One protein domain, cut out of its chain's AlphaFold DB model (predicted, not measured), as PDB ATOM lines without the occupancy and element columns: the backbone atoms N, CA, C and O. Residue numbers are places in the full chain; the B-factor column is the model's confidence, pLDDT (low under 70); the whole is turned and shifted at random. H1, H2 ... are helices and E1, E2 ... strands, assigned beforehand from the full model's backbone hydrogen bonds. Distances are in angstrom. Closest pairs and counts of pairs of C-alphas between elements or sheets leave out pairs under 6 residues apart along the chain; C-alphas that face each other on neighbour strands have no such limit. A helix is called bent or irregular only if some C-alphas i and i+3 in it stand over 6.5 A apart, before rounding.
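Overview. This is residues 10 to 141 of the 245 residues of the protein "Alkylglycerone-phosphate synthase" of Diaphorina citri (UniProt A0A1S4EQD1). You are looking at an open arrangement: a ribbon of two short antiparallel strands, E1 and E2, lies near the middle, and five helices spread round it with no helix touching another. H4a, the first arm of the bent longest helix H4, packs on E2; H4b leads away from the ribbon, the unnamed residues 112 to 127 lead on to H5, and residues 132 to 141 of H5 stick out. The printed part has 132 residues, with five named helices and two named strands that follow along the chain as E1, H1, H2, E2, H3, H4, H5; helices hold 80 and strands 9 of the 89 residues in named elements, and the class is mostly helix. It is only just loose, close to compact, with a radius of gyration of the C-alphas of 17.4 A and spans of 45 by 45 by 35 A.

Arrangement. Look first at E1, residues 10 to 13, and E2, residues 56 to 60, which are antiparallel at 160 degrees. Across them, N 11 and O 58 are 2.9 A apart and N 13 and O 56 are 2.8 A apart, both within hydrogen-bond range. Next find H4, residues 89 to 111, assigned as one helix by its hydrogen bonds but bent, with C-alphas 100 and 103 6.8 A apart. Its arms, H4a, residues 89 to 100, and H4b, residues 103 to 111, stand at a steep tilt of 57 degrees. The closest C-alphas of E2 and H4a, those of Thr 58 and Gly 92, are 5.0 A apart. H1, residues 15 to 23, is close to H4a but not clearly touching, about perpendicular at 89 degrees, with the closest C-alphas, those of Gly 21 and Gly 95, 7.2 A apart. H3, residues 65 to 81, and E2 are near each other, with 5 pairs of C-alphas within 10 A. H2, residues 30 to 46, is apart from H1 and H3, and H5, residues 128 to 141, is apart from H4a and H4b. In H2, H4b and H5 every O i to N i+4 pair is within hydrogen-bond range, against 4 of 5 in H1, 12 of 13 in H3 and 6 of 8 in H4a.

Along the chain. Find C-alpha 10 at (87.184, 1.302, 76.789), where E1 begins. H2 runs 23.7 A from first to last C-alpha and H3 24.8 A. H4a begins at C-alpha 89, at (81.857, -2.126, 65.113), and spans 17.9 A. H5 spans 20.0 A and ends at C-alpha 141, at (72.379, 24.806, 89.544).

Size, cuts and confidence. The two C-alphas farthest apart, those of Glu 66 and Arg 141, are 49.8 A apart. The printed part has no cut. The link from H4 to H5, 16 residues, is long. Mean pLDDT of the printed part is 87.8, and residue 28 alone is under 70.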
ATOM      1  N   ILE A  10      88.619   1.386  76.523       95.94
ATOM      2  CA  ILE A  10      87.184   1.302  76.789       95.94
ATOM      3  C   ILE A  10      86.688   2.663  77.262       95.94
ATOM      4  O   ILE A  10      87.322   3.296  78.107       95.94
ATOM      5  N   ARG A  11      85.566   3.128  76.713       95.81
ATOM      6  CA  ARG A  11      84.942   4.401  77.090       95.81
ATOM      7  C   ARG A  11      83.450   4.192  77.255       95.81
ATOM      8  O   ARG A  11      82.798   3.755  76.314       95.81
ATOM      9  N   LEU A  12      82.925   4.487  78.440       95.75
ATOM     10  CA  LEU A  12      81.493   4.459  78.723       95.75
ATOM     11  C   LEU A  12      80.950   5.885  78.628       95.75
ATOM     12  O   LEU A  12      81.389   6.755  79.377       95.75
ATOM     13  N   VAL A  13      80.006   6.105  77.719       94.62
ATOM     14  CA  VAL A  13      79.346   7.394  77.500       94.62
ATOM     15  C   VAL A  13      77.924   7.363  78.046       94.62
ATOM     16  O   VAL A  13      77.243   6.334  77.984       94.62
ATOM     17  N   ASP A  14      77.474   8.487  78.600       94.75
ATOM     18  CA  ASP A  14      76.106   8.626  79.097       94.75
ATOM     19  C   ASP A  14      75.080   8.802  77.961       94.75
ATOM     20  O   ASP A  14      75.422   8.825  76.777       94.75
ATOM     21  N   ASN A  15      73.799   8.925  78.320       93.25
ATOM     22  CA  ASN A  15      72.723   9.075  77.343       93.25
ATOM     23  C   ASN A  15      72.844  10.347  76.490       93.25
ATOM     24  O   ASN A  15      72.528  10.324  75.301       93.25
ATOM     25  N   VAL A  16      73.314  11.448  77.083       90.81
ATOM     26  CA  VAL A  16      73.440  12.740  76.397       90.81
ATOM     27  C   VAL A  16      74.528  12.647  75.334       90.81
ATOM     28  O   VAL A  16      74.294  13.002  74.183       90.81
ATOM     29  N   GLN A  17      75.684  12.088  75.687       91.25
ATOM     30  CA  GLN A  17      76.782  11.839  74.757       91.25
ATOM     31  C   GLN A  17      76.409  10.809  73.682       91.25
ATOM     32  O   GLN A  17      76.766  10.980  72.517       91.25
ATOM     33  N   LEU A  18      75.651   9.765  74.039       90.56
ATOM     34  CA  LEU A  18      75.143   8.782  73.081       90.56
ATOM     35  C   LEU A  18      74.239   9.438  72.027       90.56
ATOM     36  O   LEU A  18      74.416   9.194  70.834       90.56
ATOM     37  N   LYS A  19      73.300  10.289  72.453       88.69
ATOM     38  CA  LYS A  19      72.429  11.053  71.549       88.69
ATOM     39  C   LYS A  19      73.223  12.064  70.725       88.69
ATOM     40  O   LYS A  19      73.028  12.132  69.516       88.69
ATOM     41  N   ALA A  20      74.175  12.764  71.344       86.50
ATOM     42  CA  ALA A  20      75.072  13.686  70.652       86.50
ATOM     43  C   ALA A  20      75.819  12.998  69.496       86.50
ATOM     44  O   ALA A  20      75.843  13.501  68.376       86.50
ATOM     45  N   GLY A  21      76.347  11.792  69.733       84.25
ATOM     46  CA  GLY A  21      77.025  10.995  68.708       84.25
ATOM     47  C   GLY A  21      76.133  10.568  67.535       84.25
ATOM     48  O   GLY A  21      76.651  10.269  66.460       84.25
ATOM     49  N   GLN A  22      74.806  10.547  67.699       82.25
ATOM     50  CA  GLN A  22      73.875  10.245  66.607       82.25
ATOM     51  C   GLN A  22      73.679  11.428  65.652       82.25
ATOM     52  O   GLN A  22      73.441  11.181  64.473       82.25
ATOM     53  N   PHE A  23      73.833  12.677  66.112       79.38
ATOM     54  CA  PHE A  23      73.732  13.864  65.247       79.38
ATOM     55  C   PHE A  23      74.877  13.968  64.238       79.38
ATOM     56  O   PHE A  23      74.697  14.528  63.166       79.38
ATOM     57  N   PHE A  24      76.038  13.388  64.546       74.38
ATOM     58  CA  PHE A  24      77.190  13.355  63.639       74.38
ATOM     59  C   PHE A  24      77.153  12.176  62.656       74.38
ATOM     60  O   PHE A  24      78.164  11.851  62.028       74.38
ATOM     61  N   ARG A  25      76.009  11.492  62.528       76.88
ATOM     62  CA  ARG A  25      75.827  10.496  61.473       76.88
ATOM     63  C   ARG A  25      75.610  11.225  60.144       76.88
ATOM     64  O   ARG A  25      74.784  12.130  60.103       76.88
ATOM     65  N   PRO A  26      76.321  10.842  59.069       73.19
ATOM     66  CA  PRO A  26      76.014  11.357  57.738       73.19
ATOM     67  C   PRO A  26      74.564  11.027  57.369       73.19
ATOM     68  O   PRO A  26      74.034  10.019  57.849       73.19
ATOM     69  N   ASP A  27      73.952  11.870  56.530       71.25
ATOM     70  CA  ASP A  27      72.552  11.727  56.128       71.25
ATOM     71  C   ASP A  27      72.276  10.299  55.637       71.25
ATOM     72  O   ASP A  27      72.875   9.859  54.645       71.25
ATOM     73  N   PRO A  28      71.404   9.547  56.330       68.75
ATOM     74  CA  PRO A  28      71.127   8.182  55.940       68.75
ATOM     75  C   PRO A  28      70.351   8.172  54.625       68.75
ATOM     76  O   PRO A  28      69.429   8.961  54.409       68.75
ATOM     77  N   GLY A  29      70.664   7.209  53.759       76.50
ATOM     78  CA  GLY A  29      69.786   6.898  52.634       76.50
ATOM     79  C   GLY A  29      68.409   6.415  53.121       76.50
ATOM     80  O   GLY A  29      68.269   5.914  54.238       76.50
ATOM     81  N   TYR A  30      67.381   6.487  52.268       70.38
ATOM     82  CA  TYR A  30      66.002   6.084  52.610       70.38
ATOM     83  C   TYR A  30      65.897   4.658  53.198       70.38
ATOM     84  O   TYR A  30      65.170   4.416  54.161       70.38
ATOM     85  N   LEU A  31      66.677   3.717  52.653       72.25
ATOM     86  CA  LEU A  31      66.776   2.334  53.138       72.25
ATOM     87  C   LEU A  31      67.358   2.245  54.555       72.25
ATOM     88  O   LEU A  31      66.891   1.455  55.373       72.25
ATOM     89  N   GLU A  32      68.356   3.068  54.859       73.44
ATOM     90  CA  GLU A  32      69.039   3.072  56.149       73.44
ATOM     91  C   GLU A  32      68.122   3.639  57.244       73.44
ATOM     92  O   GLU A  32      68.030   3.065  58.330       73.44
ATOM     93  N   LEU A  33      67.318   4.653  56.907       74.56
ATOM     94  CA  LEU A  33      66.292   5.240  57.776       74.56
ATOM     95  C   LEU A  33      65.245   4.212  58.238       74.56
ATOM     96  O   LEU A  33      64.900   4.150  59.421       74.56
ATOM     97  N   LEU A  34      64.770   3.362  57.320       72.31
ATOM     98  CA  LEU A  34      63.846   2.271  57.648       72.31
ATOM     99  C   LEU A  34      64.504   1.236  58.569       72.31
ATOM    100  O   LEU A  34      63.892   0.800  59.548       72.31
ATOM    101  N   THR A  35      65.759   0.864  58.296       75.81
ATOM    102  CA  THR A  35      66.484  -0.082  59.156       75.81
ATOM    103  C   THR A  35      66.733   0.474  60.555       75.81
ATOM    104  O   THR A  35      66.633  -0.270  61.531       75.81
ATOM    105  N   ASP A  36      66.998   1.772  60.681       77.19
ATOM    106  CA  ASP A  36      67.212   2.430  61.967       77.19
ATOM    107  C   ASP A  36      65.911   2.544  62.769       77.19
ATOM    108  O   ASP A  36      65.915   2.290  63.976       77.19
ATOM    109  N   GLY A  37      64.778   2.795  62.103       76.25
ATOM    110  CA  GLY A  37      63.453   2.719  62.721       76.25
ATOM    111  C   GLY A  37      63.155   1.330  63.298       76.25
ATOM    112  O   GLY A  37      62.734   1.213  64.452       76.25
ATOM    113  N   LEU A  38      63.447   0.267  62.540       77.56
ATOM    114  CA  LEU A  38      63.277  -1.119  62.993       77.56
ATOM    115  C   LEU A  38      64.213  -1.474  64.155       77.56
ATOM    116  O   LEU A  38      63.767  -2.069  65.137       77.56
ATOM    117  N   LYS A  39      65.489  -1.075  64.090       79.81
ATOM    118  CA  LYS A  39      66.452  -1.278  65.187       79.81
ATOM    119  C   LYS A  39      66.009  -0.555  66.453       79.81
ATOM    120  O   LYS A  39      66.038  -1.147  67.528       79.81
ATOM    121  N   LYS A  40      65.558   0.698  66.336       78.81
ATOM    122  CA  LYS A  40      65.058   1.473  67.476       78.81
ATOM    123  C   LYS A  40      63.841   0.799  68.100       78.81
ATOM    124  O   LYS A  40      63.766   0.678  69.321       78.81
ATOM    125  N   LEU A  41      62.920   0.306  67.276       75.31
ATOM    126  CA  LEU A  41      61.731  -0.400  67.742       75.31
ATOM    127  C   LEU A  41      62.083  -1.737  68.413       75.31
ATOM    128  O   LEU A  41      61.508  -2.063  69.445       75.31
ATOM    129  N   TYR A  42      63.071  -2.469  67.899       76.94
ATOM    130  CA  TYR A  42      63.583  -3.695  68.513       76.94
ATOM    131  C   TYR A  42      64.233  -3.432  69.879       76.94
ATOM    132  O   TYR A  42      63.883  -4.061  70.877       76.94
ATOM    133  N   VAL A  43      65.133  -2.451  69.957       81.12
ATOM    134  CA  VAL A  43      65.839  -2.110  71.201       81.12
ATOM    135  C   VAL A  43      64.871  -1.611  72.280       81.12
ATOM    136  O   VAL A  43      64.976  -2.017  73.435       81.12
ATOM    137  N   THR A  44      63.882  -0.795  71.908       78.31
ATOM    138  CA  THR A  44      62.935  -0.212  72.871       78.31
ATOM    139  C   THR A  44      61.784  -1.147  73.239       78.31
ATOM    140  O   THR A  44      61.499  -1.317  74.421       78.31
ATOM    141  N   LYS A  45      61.122  -1.788  72.264       74.25
ATOM    142  CA  LYS A  45      59.929  -2.616  72.525       74.25
ATOM    143  C   LYS A  45      60.231  -4.074  72.841       74.25
ATOM    144  O   LYS A  45      59.466  -4.680  73.580       74.25
ATOM    145  N   ILE A  46      61.288  -4.649  72.265       74.12
ATOM    146  CA  ILE A  46      61.589  -6.081  72.424       74.12
ATOM    147  C   ILE A  46      62.641  -6.296  73.510       74.12
ATOM    148  O   ILE A  46      62.469  -7.168  74.356       74.12
ATOM    149  N   LEU A  47      63.704  -5.490  73.522       79.88
ATOM    150  CA  LEU A  47      64.753  -5.585  74.543       79.88
ATOM    151  C   LEU A  47      64.473  -4.735  75.793       79.88
ATOM    152  O   LEU A  47      65.171  -4.891  76.792       79.88
ATOM    153  N   GLY A  48      63.461  -3.860  75.757       83.31
ATOM    154  CA  GLY A  48      63.012  -3.085  76.916       83.31
ATOM    155  C   GLY A  48      63.941  -1.940  77.330       83.31
ATOM    156  O   GLY A  48      63.826  -1.441  78.447       83.31
ATOM    157  N   PHE A  49      64.866  -1.512  76.465       86.69
ATOM    158  CA  PHE A  49      65.738  -0.380  76.769       86.69
ATOM    159  C   PHE A  49      64.975   0.942  76.673       86.69
ATOM    160  O   PHE A  49      64.276   1.219  75.698       86.69
ATOM    161  N   ARG A  50      65.167   1.796  77.679       83.38
ATOM    162  CA  ARG A  50      64.596   3.140  77.734       83.38
ATOM    163  C   ARG A  50      65.506   4.154  77.053       83.38
ATOM    164  O   ARG A  50      66.650   4.324  77.466       83.38
ATOM    165  N   ASP A  51      64.995   4.834  76.025       82.06
ATOM    166  CA  ASP A  51      65.766   5.757  75.173       82.06
ATOM    167  C   ASP A  51      66.427   6.914  75.943       82.06
ATOM    168  O   ASP A  51      67.479   7.409  75.547       82.06
ATOM    169  N   ASP A  52      65.837   7.323  77.061       82.44
ATOM    170  CA  ASP A  52      66.310   8.364  77.972       82.44
ATOM    171  C   ASP A  52      67.355   7.886  78.995       82.44
ATOM    172  O   ASP A  52      68.026   8.713  79.609       82.44
ATOM    173  N   GLU A  53      67.548   6.574  79.145       87.88
ATOM    174  CA  GLU A  53      68.428   5.993  80.169       87.88
ATOM    175  C   GLU A  53      69.592   5.175  79.590       87.88
ATOM    176  O   GLU A  53      70.522   4.830  80.320       87.88
ATOM    177  N   MET A  54      69.588   4.875  78.283       90.69
ATOM    178  CA  MET A  54      70.656   4.086  77.657       90.69
ATOM    179  C   MET A  54      72.023   4.769  77.768       90.69
ATOM    180  O   MET A  54      72.150   5.971  77.533       90.69
ATOM    181  N   CYS A  55      73.056   3.968  78.013       94.00
ATOM    182  CA  CYS A  55      74.464   4.330  77.869       94.00
ATOM    183  C   CYS A  55      75.121   3.433  76.813       94.00
ATOM    184  O   CYS A  55      74.579   2.388  76.443       94.00
ATOM    185  N   ALA A  56      76.287   3.832  76.309       93.94
ATOM    186  CA  ALA A  56      77.038   3.025  75.352       93.94
ATOM    187  C   ALA A  56      78.501   2.918  75.764       93.94
ATOM    188  O   ALA A  56      79.078   3.868  76.283       93.94
ATOM    189  N   ALA A  57      79.107   1.760  75.512       95.94
ATOM    190  CA  ALA A  57      80.537   1.565  75.682       95.94
ATOM    191  C   ALA A  57      81.197   1.379  74.314       95.94
ATOM    192  O   ALA A  57      80.824   0.469  73.574       95.94
ATOM    193  N   THR A  58      82.178   2.215  73.980       95.25
ATOM    194  CA  THR A  58      83.070   1.964  72.843       95.25
ATOM    195  C   THR A  58      84.298   1.220  73.337       95.25
ATOM    196  O   THR A  58      84.876   1.577  74.366       95.25
ATOM    197  N   VAL A  59      84.677   0.169  72.616       96.00
ATOM    198  CA  VAL A  59      85.771  -0.726  72.994       96.00
ATOM    199  C   VAL A  59      86.714  -0.883  71.809       96.00
ATOM    200  O   VAL A  59      86.252  -1.075  70.686       96.00
ATOM    201  N   LEU A  60      88.014  -0.784  72.067       96.19
ATOM    202  CA  LEU A  60      89.085  -0.947  71.091       96.19
ATOM    203  C   LEU A  60      90.014  -2.067  71.540       96.19
ATOM    204  O   LEU A  60      90.524  -2.046  72.662       96.19
ATOM    205  N   PHE A  61      90.250  -3.006  70.636       95.19
ATOM    206  CA  PHE A  61      91.185  -4.106  70.807       95.19
ATOM    207  C   PHE A  61      92.303  -3.961  69.780       95.19
ATOM    208  O   PHE A  61      92.043  -3.655  68.620       95.19
ATOM    209  N   GLU A  62      93.537  -4.189  70.211       95.06
ATOM    210  CA  GLU A  62      94.733  -4.153  69.369       95.06
ATOM    211  C   GLU A  62      95.655  -5.306  69.778       95.06
ATOM    212  O   GLU A  62      95.625  -5.739  70.931       95.06
ATOM    213  N   GLY A  63      96.468  -5.795  68.841       95.19
ATOM    214  CA  GLY A  63      97.391  -6.912  69.055       95.19
ATOM    215  C   GLY A  63      97.203  -8.027  68.032       95.19
ATOM    216  O   GLY A  63      96.632  -7.809  66.961       95.19
ATOM    217  N   ASP A  64      97.689  -9.223  68.367       96.69
ATOM    218  CA  ASP A  64      97.563 -10.400  67.513       96.69
ATOM    219  C   ASP A  64      96.089 -10.788  67.293       96.69
ATOM    220  O   ASP A  64      95.297 -10.759  68.242       96.69
ATOM    221  N   PRO A  65      95.688 -11.191  66.071       96.00
ATOM    222  CA  PRO A  65      94.284 -11.467  65.751       96.00
ATOM    223  C   PRO A  65      93.617 -12.505  66.664       96.00
ATOM    224  O   PRO A  65      92.431 -12.390  66.980       96.00
ATOM    225  N   GLU A  66      94.370 -13.517  67.095       95.56
ATOM    226  CA  GLU A  66      93.871 -14.560  67.994       95.56
ATOM    227  C   GLU A  66      93.624 -14.017  69.411       95.56
ATOM    228  O   GLU A  66      92.570 -14.270  70.001       95.56
ATOM    229  N   ASP A  67      94.535 -13.189  69.924       92.81
ATOM    230  CA  ASP A  67      94.393 -12.534  71.226       92.81
ATOM    231  C   ASP A  67      93.269 -11.501  71.234       92.81
ATOM    232  O   ASP A  67      92.495 -11.432  72.193       92.81
ATOM    233  N   VAL A  68      93.136 -10.730  70.151       95.12
ATOM    234  CA  VAL A  68      92.044  -9.770  69.957       95.12
ATOM    235  C   VAL A  68      90.699 -10.480  70.052       95.12
ATOM    236  O   VAL A  68      89.873 -10.093  70.878       95.12
ATOM    237  N   LYS A  69      90.510 -11.566  69.295       94.88
ATOM    238  CA  LYS A  69      89.267 -12.345  69.316       94.88
ATOM    239  C   LYS A  69      88.978 -12.920  70.704       94.88
ATOM    240  O   LYS A  69      87.875 -12.777  71.228       94.88
ATOM    241  N   ASN A  70      89.992 -13.506  71.340       93.56
ATOM    242  CA  ASN A  70      89.866 -14.067  72.683       93.56
ATOM    243  C   ASN A  70      89.488 -13.006  73.731       93.56
ATOM    244  O   ASN A  70      88.742 -13.294  74.672       93.56
ATOM    245  N   ASN A  71      90.014 -11.787  73.616       93.50
ATOM    246  CA  ASN A  71      89.702 -10.687  74.527       93.50
ATOM    247  C   ASN A  71      88.327 -10.077  74.245       93.50
ATOM    248  O   ASN A  71      87.590  -9.784  75.190       93.50
ATOM    249  N   GLU A  72      87.956  -9.954  72.974       94.31
ATOM    250  CA  GLU A  72      86.636  -9.509  72.541       94.31
ATOM    251  C   GLU A  72      85.537 -10.419  73.109       94.31
ATOM    252  O   GLU A  72      84.652  -9.945  73.832       94.31
ATOM    253  N   ASP A  73      85.655 -11.736  72.915       94.06
ATOM    254  CA  ASP A  73      84.704 -12.728  73.431       94.06
ATOM    255  C   ASP A  73      84.573 -12.660  74.962       94.06
ATOM    256  O   ASP A  73      83.467 -12.705  75.522       94.06
ATOM    257  N   LYS A  74      85.697 -12.489  75.674       94.06
ATOM    258  CA  LYS A  74      85.699 -12.317  77.135       94.06
ATOM    259  C   LYS A  74      84.926 -11.068  77.549       94.06
ATOM    260  O   LYS A  74      84.083 -11.169  78.446       94.06
ATOM    261  N   ILE A  75      85.175  -9.917  76.924       94.19
ATOM    262  CA  ILE A  75      84.493  -8.659  77.256       94.19
ATOM    263  C   ILE A  75      82.994  -8.749  76.961       94.19
ATOM    264  O   ILE A  75      82.193  -8.422  77.842       94.19
ATOM    265  N   TYR A  76      82.588  -9.270  75.801       93.88
ATOM    266  CA  TYR A  76      81.168  -9.454  75.487       93.88
ATOM    267  C   TYR A  76      80.477 -10.419  76.451       93.88
ATOM    268  O   TYR A  76      79.348 -10.166  76.878       93.88
ATOM    269  N   SER A  77      81.160 -11.489  76.873       94.31
ATOM    270  CA  SER A  77      80.616 -12.417  77.871       94.31
ATOM    271  C   SER A  77      80.377 -11.751  79.233       94.31
ATOM    272  O   SER A  77      79.448 -12.132  79.947       94.31
ATOM    273  N   ILE A  78      81.193 -10.756  79.600       94.31
ATOM    274  CA  ILE A  78      81.015  -9.959  80.819       94.31
ATOM    275  C   ILE A  78      79.863  -8.976  80.620       94.31
ATOM    276  O   ILE A  78      78.963  -8.948  81.456       94.31
ATOM    277  N   ALA A  79      79.847  -8.229  79.514       93.38
ATOM    278  CA  ALA A  79      78.797  -7.259  79.204       93.38
ATOM    279  C   ALA A  79      77.403  -7.905  79.213       93.38
ATOM    280  O   ALA A  79      76.485  -7.382  79.844       93.38
ATOM    281  N   LYS A  80      77.266  -9.103  78.627       93.94
ATOM    282  CA  LYS A  80      76.009  -9.864  78.596       93.94
ATOM    283  C   LYS A  80      75.453 -10.174  79.993       93.94
ATOM    284  O   LYS A  80      74.240 -10.199  80.169       93.94
ATOM    285  N   ARG A  81      76.311 -10.372  81.005       94.06
ATOM    286  CA  ARG A  81      75.878 -10.605  82.402       94.06
ATOM    287  C   ARG A  81      75.236  -9.374  83.039       94.06
ATOM    288  O   ARG A  81      74.459  -9.529  83.972       94.06
ATOM    289  N   TYR A  82      75.558  -8.186  82.537       92.75
ATOM    290  CA  TYR A  82      75.006  -6.907  82.986       92.75
ATOM    291  C   TYR A  82      73.958  -6.353  82.007       92.75
ATOM    292  O   TYR A  82      73.660  -5.165  82.037       92.75
ATOM    293  N   GLY A  83      73.411  -7.195  81.119       91.06
ATOM    294  CA  GLY A  83      72.394  -6.792  80.144       91.06
ATOM    295  C   GLY A  83      72.934  -6.040  78.924       91.06
ATOM    296  O   GLY A  83      72.147  -5.555  78.122       91.06
ATOM    297  N   GLY A  84      74.254  -5.947  78.744       92.38
ATOM    298  CA  GLY A  84      74.861  -5.303  77.581       92.38
ATOM    299  C   GLY A  84      74.606  -6.072  76.282       92.38
ATOM    300  O   GLY A  84      74.698  -7.302  76.247       92.38
ATOM    301  N   ILE A  85      74.336  -5.333  75.206       91.44
ATOM    302  CA  ILE A  85      74.102  -5.868  73.859       91.44
ATOM    303  C   ILE A  85      75.166  -5.351  72.877       91.44
ATOM    304  O   ILE A  85      75.564  -4.189  72.976       91.44
ATOM    305  N   PRO A  86      75.634  -6.172  71.917       91.19
ATOM    306  CA  PRO A  86      76.533  -5.698  70.872       91.19
ATOM    307  C   PRO A  86      75.864  -4.629  70.004       91.19
ATOM    308  O   PRO A  86      74.803  -4.859  69.428       91.19
ATOM    309  N   ALA A  87      76.506  -3.466  69.895       88.31
ATOM    310  CA  ALA A  87      76.004  -2.326  69.125       88.31
ATOM    311  C   ALA A  87      76.666  -2.177  67.738       88.31
ATOM    312  O   ALA A  87      76.327  -1.260  66.994       88.31
ATOM    313  N   GLY A  88      77.586  -3.075  67.373       87.88
ATOM    314  CA  GLY A  88      78.265  -3.094  66.074       87.88
ATOM    315  C   GLY A  88      79.533  -2.233  66.005       87.88
ATOM    316  O   GLY A  88      79.622  -1.154  66.591       87.88
ATOM    317  N   GLU A  89      80.513  -2.715  65.239       90.38
ATOM    318  CA  GLU A  89      81.857  -2.126  65.113       90.38
ATOM    319  C   GLU A  89      81.842  -0.702  64.533       90.38
ATOM    320  O   GLU A  89      82.603   0.163  64.965       90.38
ATOM    321  N   SER A  90      80.939  -0.420  63.588       86.75
ATOM    322  CA  SER A  90      80.840   0.894  62.943       86.75
ATOM    323  C   SER A  90      80.551   2.018  63.941       86.75
ATOM    324  O   SER A  90      81.109   3.109  63.814       86.75
ATOM    325  N   ASN A  91      79.739   1.752  64.971       87.44
ATOM    326  CA  ASN A  91      79.492   2.699  66.058       87.44
ATOM    327  C   ASN A  91      80.747   2.898  66.921       87.44
ATOM    328  O   ASN A  91      81.053   4.031  67.289       87.44
ATOM    329  N   GLY A  92      81.509   1.829  67.181       90.25
ATOM    330  CA  GLY A  92      82.793   1.902  67.882       90.25
ATOM    331  C   GLY A  92      83.802   2.784  67.143       90.25
ATOM    332  O   GLY A  92      84.314   3.747  67.712       90.25
ATOM    333  N   ARG A  93      84.016   2.522  65.847       90.62
ATOM    334  CA  ARG A  93      84.940   3.291  64.997       90.62
ATOM    335  C   ARG A  93      84.563   4.772  64.926       90.62
ATOM    336  O   ARG A  93      85.430   5.631  65.061       90.62
ATOM    337  N   ARG A  94      83.268   5.077  64.776       87.88
ATOM    338  CA  ARG A  94      82.746   6.456  64.799       87.88
ATOM    339  C   ARG A  94      82.992   7.141  66.140       87.88
ATOM    340  O   ARG A  94      83.429   8.284  66.151       87.88
ATOM    341  N   GLY A  95      82.765   6.448  67.257       89.00
ATOM    342  CA  GLY A  95      83.025   6.992  68.589       89.00
ATOM    343  C   GLY A  95      84.492   7.380  68.797       89.00
ATOM    344  O   GLY A  95      84.768   8.458  69.314       89.00
ATOM    345  N   TYR A  96      85.434   6.556  68.326       91.69
ATOM    346  CA  TYR A  96      86.858   6.910  68.350       91.69
ATOM    347  C   TYR A  96      87.194   8.050  67.381       91.69
ATOM    348  O   TYR A  96      87.919   8.966  67.762       91.69
ATOM    349  N   MET A  97      86.624   8.069  66.173       89.19
ATOM    350  CA  MET A  97      86.831   9.164  65.218       89.19
ATOM    351  C   MET A  97      86.334  10.513  65.758       89.19
ATOM    352  O   MET A  97      87.020  11.523  65.608       89.19
ATOM    353  N   LEU A  98      85.187  10.529  66.446       88.00
ATOM    354  CA  LEU A  98      84.596  11.741  67.017       88.00
ATOM    355  C   LEU A  98      85.546  12.437  67.998       88.00
ATOM    356  O   LEU A  98      85.516  13.654  68.133       88.00
ATOM    357  N   THR A  99      86.451  11.691  68.628       88.69
ATOM    358  CA  THR A  99      87.384  12.252  69.614       88.69
ATOM    359  C   THR A  99      88.401  13.209  69.005       88.69
ATOM    360  O   THR A  99      88.834  14.134  69.684       88.69
ATOM    361  N   TYR A 100      88.686  13.065  67.710       88.31
ATOM    362  CA  TYR A 100      89.502  14.007  66.941       88.31
ATOM    363  C   TYR A 100      88.697  15.209  66.422       88.31
ATOM    364  O   TYR A 100      89.280  16.215  66.032       88.31
ATOM    365  N   ILE A 101      87.363  15.116  66.414       88.81
ATOM    366  CA  ILE A 101      86.455  16.128  65.851       88.81
ATOM    367  C   ILE A 101      85.919  17.077  66.936       88.81
ATOM    368  O   ILE A 101      85.634  18.234  66.642       88.81
ATOM    369  N   ILE A 102      85.826  16.631  68.197       88.94
ATOM    370  CA  ILE A 102      85.267  17.422  69.315       88.94
ATOM    371  C   ILE A 102      85.906  18.815  69.439       88.94
ATOM    372  O   ILE A 102      85.191  19.784  69.681       88.94
ATOM    373  N   ALA A 103      87.219  18.942  69.224       88.88
ATOM    374  CA  ALA A 103      87.896  20.239  69.281       88.88
ATOM    375  C   ALA A 103      87.392  21.217  68.202       88.88
ATOM    376  O   ALA A 103      87.135  22.375  68.507       88.88
ATOM    377  N   TYR A 104      87.158  20.740  66.977       90.56
ATOM    378  CA  TYR A 104      86.620  21.563  65.888       90.56
ATOM    379  C   TYR A 104      85.165  21.974  66.129       90.56
ATOM    380  O   TYR A 104      84.763  23.071  65.755       90.56
ATOM    381  N   ILE A 105      84.372  21.111  66.775       88.81
ATOM    382  CA  ILE A 105      82.997  21.445  67.170       88.81
ATOM    383  C   ILE A 105      82.995  22.594  68.180       88.81
ATOM    384  O   ILE A 105      82.134  23.464  68.094       88.81
ATOM    385  N   ARG A 106      83.948  22.614  69.120       88.31
ATOM    386  CA  ARG A 106      84.084  23.713  70.084       88.31
ATOM    387  C   ARG A 106      84.387  25.031  69.379       88.31
ATOM    388  O   ARG A 106      83.709  26.010  69.658       88.31
ATOM    389  N   ASP A 107      85.349  25.039  68.463       88.38
ATOM    390  CA  ASP A 107      85.715  26.255  67.730       88.38
ATOM    391  C   ASP A 107      84.526  26.777  66.908       88.38
ATOM    392  O   ASP A 107      84.186  27.952  66.993       88.38
ATOM    393  N   PHE A 108      83.811  25.880  66.220       90.06
ATOM    394  CA  PHE A 108      82.563  26.221  65.538       90.06
ATOM    395  C   PHE A 108      81.506  26.779  66.501       90.06
ATOM    396  O   PHE A 108      80.863  27.772  66.193       90.06
ATOM    397  N   ALA A 109      81.307  26.169  67.670       86.38
ATOM    398  CA  ALA A 109      80.315  26.623  68.645       86.38
ATOM    399  C   ALA A 109      80.634  28.028  69.197       86.38
ATOM    400  O   ALA A 109      79.715  28.829  69.388       86.38
ATOM    401  N   CYS A 110      81.920  28.349  69.375       82.50
ATOM    402  CA  CYS A 110      82.378  29.672  69.797       82.50
ATOM    403  C   CYS A 110      81.974  30.778  68.809       82.50
ATOM    404  O   CYS A 110      81.594  31.862  69.252       82.50
ATOM    405  N   ASP A 111      81.961  30.498  67.500       82.19
ATOM    406  CA  ASP A 111      81.494  31.453  66.479       82.19
ATOM    407  C   ASP A 111      79.997  31.792  66.624       82.19
ATOM    408  O   ASP A 111      79.544  32.840  66.162       82.19
ATOM    409  N   TYR A 112      79.228  30.933  67.303       79.50
ATOM    410  CA  TYR A 112      77.804  31.125  67.603       79.50
ATOM    411  C   TYR A 112      77.550  31.450  69.082       79.50
ATOM    412  O   TYR A 112      76.459  31.189  69.590       79.50
ATOM    413  N   TYR A 113      78.533  32.037  69.773       76.44
ATOM    414  CA  TYR A 113      78.431  32.483  71.171       76.44
ATOM    415  C   TYR A 113      78.196  31.359  72.195       76.44
ATOM    416  O   TYR A 113      77.819  31.628  73.337       76.44
ATOM    417  N   PHE A 114      78.445  30.100  71.827       76.25
ATOM    418  CA  PHE A 114      78.443  28.987  72.769       76.25
ATOM    419  C   PHE A 114      79.863  28.741  73.272       76.25
ATOM    420  O   PHE A 114      80.755  28.393  72.503       76.25
ATOM    421  N   ILE A 115      80.062  28.877  74.581       81.75
ATOM    422  CA  ILE A 115      81.331  28.565  75.244       81.75
ATOM    423  C   ILE A 115      81.159  27.273  76.035       81.75
ATOM    424  O   ILE A 115      80.158  27.065  76.720       81.75
ATOM    425  N   GLY A 116      82.156  26.403  75.951       83.56
ATOM    426  CA  GLY A 116      82.211  25.183  76.735       83.56
ATOM    427  C   GLY A 116      83.644  24.704  76.879       83.56
ATOM    428  O   GLY A 116      84.476  24.926  75.998       83.56
ATOM    429  N   ASP A 117      83.914  24.028  77.988       85.38
ATOM    430  CA  ASP A 117      85.208  23.410  78.247       85.38
ATOM    431  C   ASP A 117      85.034  21.980  78.766       85.38
ATOM    432  O   ASP A 117      83.980  21.602  79.287       85.38
ATOM    433  N   SER A 118      86.076  21.173  78.600       91.25
ATOM    434  CA  SER A 118      86.155  19.818  79.135       91.25
ATOM    435  C   SER A 118      87.013  19.800  80.392       91.25
ATOM    436  O   SER A 118      88.088  20.389  80.420       91.25
ATOM    437  N   PHE A 119      86.587  19.055  81.406       94.62
ATOM    438  CA  PHE A 119      87.378  18.804  82.606       94.62
ATOM    439  C   PHE A 119      87.296  17.327  82.990       94.62
ATOM    440  O   PHE A 119      86.347  16.624  82.633       94.62
ATOM    441  N   GLU A 120      88.287  16.853  83.740       96.06
ATOM    442  CA  GLU A 120      88.405  15.449  84.125       96.06
ATOM    443  C   GLU A 120      88.886  15.280  85.566       96.06
ATOM    444  O   GLU A 120      89.421  16.195  86.193       96.06
ATOM    445  N   THR A 121      88.651  14.094  86.123       97.00
ATOM    446  CA  THR A 121      89.108  13.731  87.464       97.00
ATOM    447  C   THR A 121      89.178  12.213  87.618       97.00
ATOM    448  O   THR A 121      88.621  11.467  86.811       97.00
ATOM    449  N   SER A 122      89.836  11.746  88.678       97.19
ATOM    450  CA  SER A 122      89.883  10.332  89.055       97.19
ATOM    451  C   SER A 122      89.209  10.125  90.410       97.19
ATOM    452  O   SER A 122      89.299  10.962  91.308       97.19
ATOM    453  N   VAL A 123      88.482   9.017  90.554       96.94
ATOM    454  CA  VAL A 123      87.637   8.758  91.723       96.94
ATOM    455  C   VAL A 123      87.583   7.254  92.028       96.94
ATOM    456  O   VAL A 123      87.600   6.447  91.095       96.94
ATOM    457  N   PRO A 124      87.518   6.845  93.310       97.75
ATOM    458  CA  PRO A 124      87.237   5.460  93.682       97.75
ATOM    459  C   PRO A 124      85.910   4.942  93.101       97.75
ATOM    460  O   PRO A 124      84.931   5.686  93.020       97.75
ATOM    461  N   TRP A 125      85.863   3.653  92.744       94.81
ATOM    462  CA  TRP A 125      84.715   3.017  92.077       94.81
ATOM    463  C   TRP A 125      83.379   3.183  92.814       94.81
ATOM    464  O   TRP A 125      82.343   3.353  92.177       94.81
ATOM    465  N   ASP A 126      83.395   3.150  94.147       96.94
ATOM    466  CA  ASP A 126      82.213   3.306  95.004       96.94
ATOM    467  C   ASP A 126      81.621   4.724  94.958       96.94
ATOM    468  O   ASP A 126      80.446   4.918  95.267       96.94
ATOM    469  N   LYS A 127      82.409   5.714  94.524       97.06
ATOM    470  CA  LYS A 127      82.010   7.126  94.454       97.06
ATOM    471  C   LYS A 127      81.730   7.613  93.034       97.06
ATOM    472  O   LYS A 127      81.145   8.685  92.890       97.06
ATOM    473  N   THR A 128      82.087   6.852  91.997       95.81
ATOM    474  CA  THR A 128      81.983   7.275  90.589       95.81
ATOM    475  C   THR A 128      80.578   7.737  90.209       95.81
ATOM    476  O   THR A 128      80.399   8.856  89.732       95.81
ATOM    477  N   VAL A 129      79.560   6.909  90.467       94.75
ATOM    478  CA  VAL A 129      78.169   7.216  90.082       94.75
ATOM    479  C   VAL A 129      77.655   8.454  90.818       94.75
ATOM    480  O   VAL A 129      77.075   9.350  90.204       94.75
ATOM    481  N   LEU A 130      77.908   8.532  92.129       96.38
ATOM    482  CA  LEU A 130      77.463   9.650  92.957       96.38
ATOM    483  C   LEU A 130      78.143  10.963  92.547       96.38
ATOM    484  O   LEU A 130      77.475  11.994  92.469       96.38
ATOM    485  N   LEU A 131      79.443  10.922  92.240       96.69
ATOM    486  CA  LEU A 131      80.188  12.078  91.752       96.69
ATOM    487  C   LEU A 131      79.593  12.592  90.436       96.69
ATOM    488  O   LEU A 131      79.257  13.771  90.353       96.69
ATOM    489  N   CYS A 132      79.382  11.721  89.442       95.06
ATOM    490  CA  CYS A 132      78.800  12.115  88.156       95.06
ATOM    491  C   CYS A 132      77.415  12.761  88.313       95.06
ATOM    492  O   CYS A 132      77.139  13.783  87.687       95.06
ATOM    493  N   ILE A 133      76.546  12.199  89.163       92.50
ATOM    494  CA  ILE A 133      75.206  12.753  89.420       92.50
ATOM    495  C   ILE A 133      75.304  14.129  90.085       92.50
ATOM    496  O   ILE A 133      74.631  15.072  89.666       92.50
ATOM    497  N   ASN A 134      76.130  14.256  91.124       93.88
ATOM    498  CA  ASN A 134      76.214  15.484  91.908       93.88
ATOM    499  C   ASN A 134      76.899  16.617  91.143       93.88
ATOM    500  O   ASN A 134      76.444  17.752  91.236       93.88
ATOM    501  N   VAL A 135      77.929  16.317  90.347       94.25
ATOM    502  CA  VAL A 135      78.581  17.304  89.475       94.25
ATOM    503  C   VAL A 135      77.599  17.813  88.424       94.25
ATOM    504  O   VAL A 135      77.454  19.022  88.288       94.25
ATOM    505  N   LYS A 136      76.841  16.932  87.756       90.62
ATOM    506  CA  LYS A 136      75.797  17.357  86.807       90.62
ATOM    507  C   LYS A 136      74.758  18.259  87.469       90.62
ATOM    508  O   LYS A 136      74.462  19.328  86.955       90.62
ATOM    509  N   LYS A 137      74.260  17.872  88.650       86.44
ATOM    510  CA  LYS A 137      73.324  18.701  89.427       86.44
ATOM    511  C   LYS A 137      73.930  20.047  89.825       86.44
ATOM    512  O   LYS A 137      73.214  21.039  89.828       86.44
ATOM    513  N   ARG A 138      75.215  20.087  90.192       86.06
ATOM    514  CA  ARG A 138      75.922  21.324  90.543       86.06
ATOM    515  C   ARG A 138      76.052  22.238  89.329       86.06
ATOM    516  O   ARG A 138      75.715  23.404  89.458       86.06
ATOM    517  N   LEU A 139      76.449  21.705  88.174       84.69
ATOM    518  CA  LEU A 139      76.536  22.467  86.926       84.69
ATOM    519  C   LEU A 139      75.184  23.065  86.541       84.69
ATOM    520  O   LEU A 139      75.105  24.256  86.299       84.69
ATOM    521  N   THR A 140      74.100  22.289  86.572       77.75
ATOM    522  CA  THR A 140      72.761  22.818  86.251       77.75
ATOM    523  C   THR A 140      72.266  23.865  87.258       77.75
ATOM    524  O   THR A 140      71.424  24.683  86.915       77.75
ATOM    525  N   ARG A 141      72.752  23.832  88.505       70.81
ATOM    526  CA  ARG A 141      72.379  24.806  89.544       70.81
ATOM    527  C   ARG A 141      73.186  26.099  89.486       70.81
ATOM    528  O   ARG A 141      72.646  27.132  89.839       70.81
TER     529      ARG A 141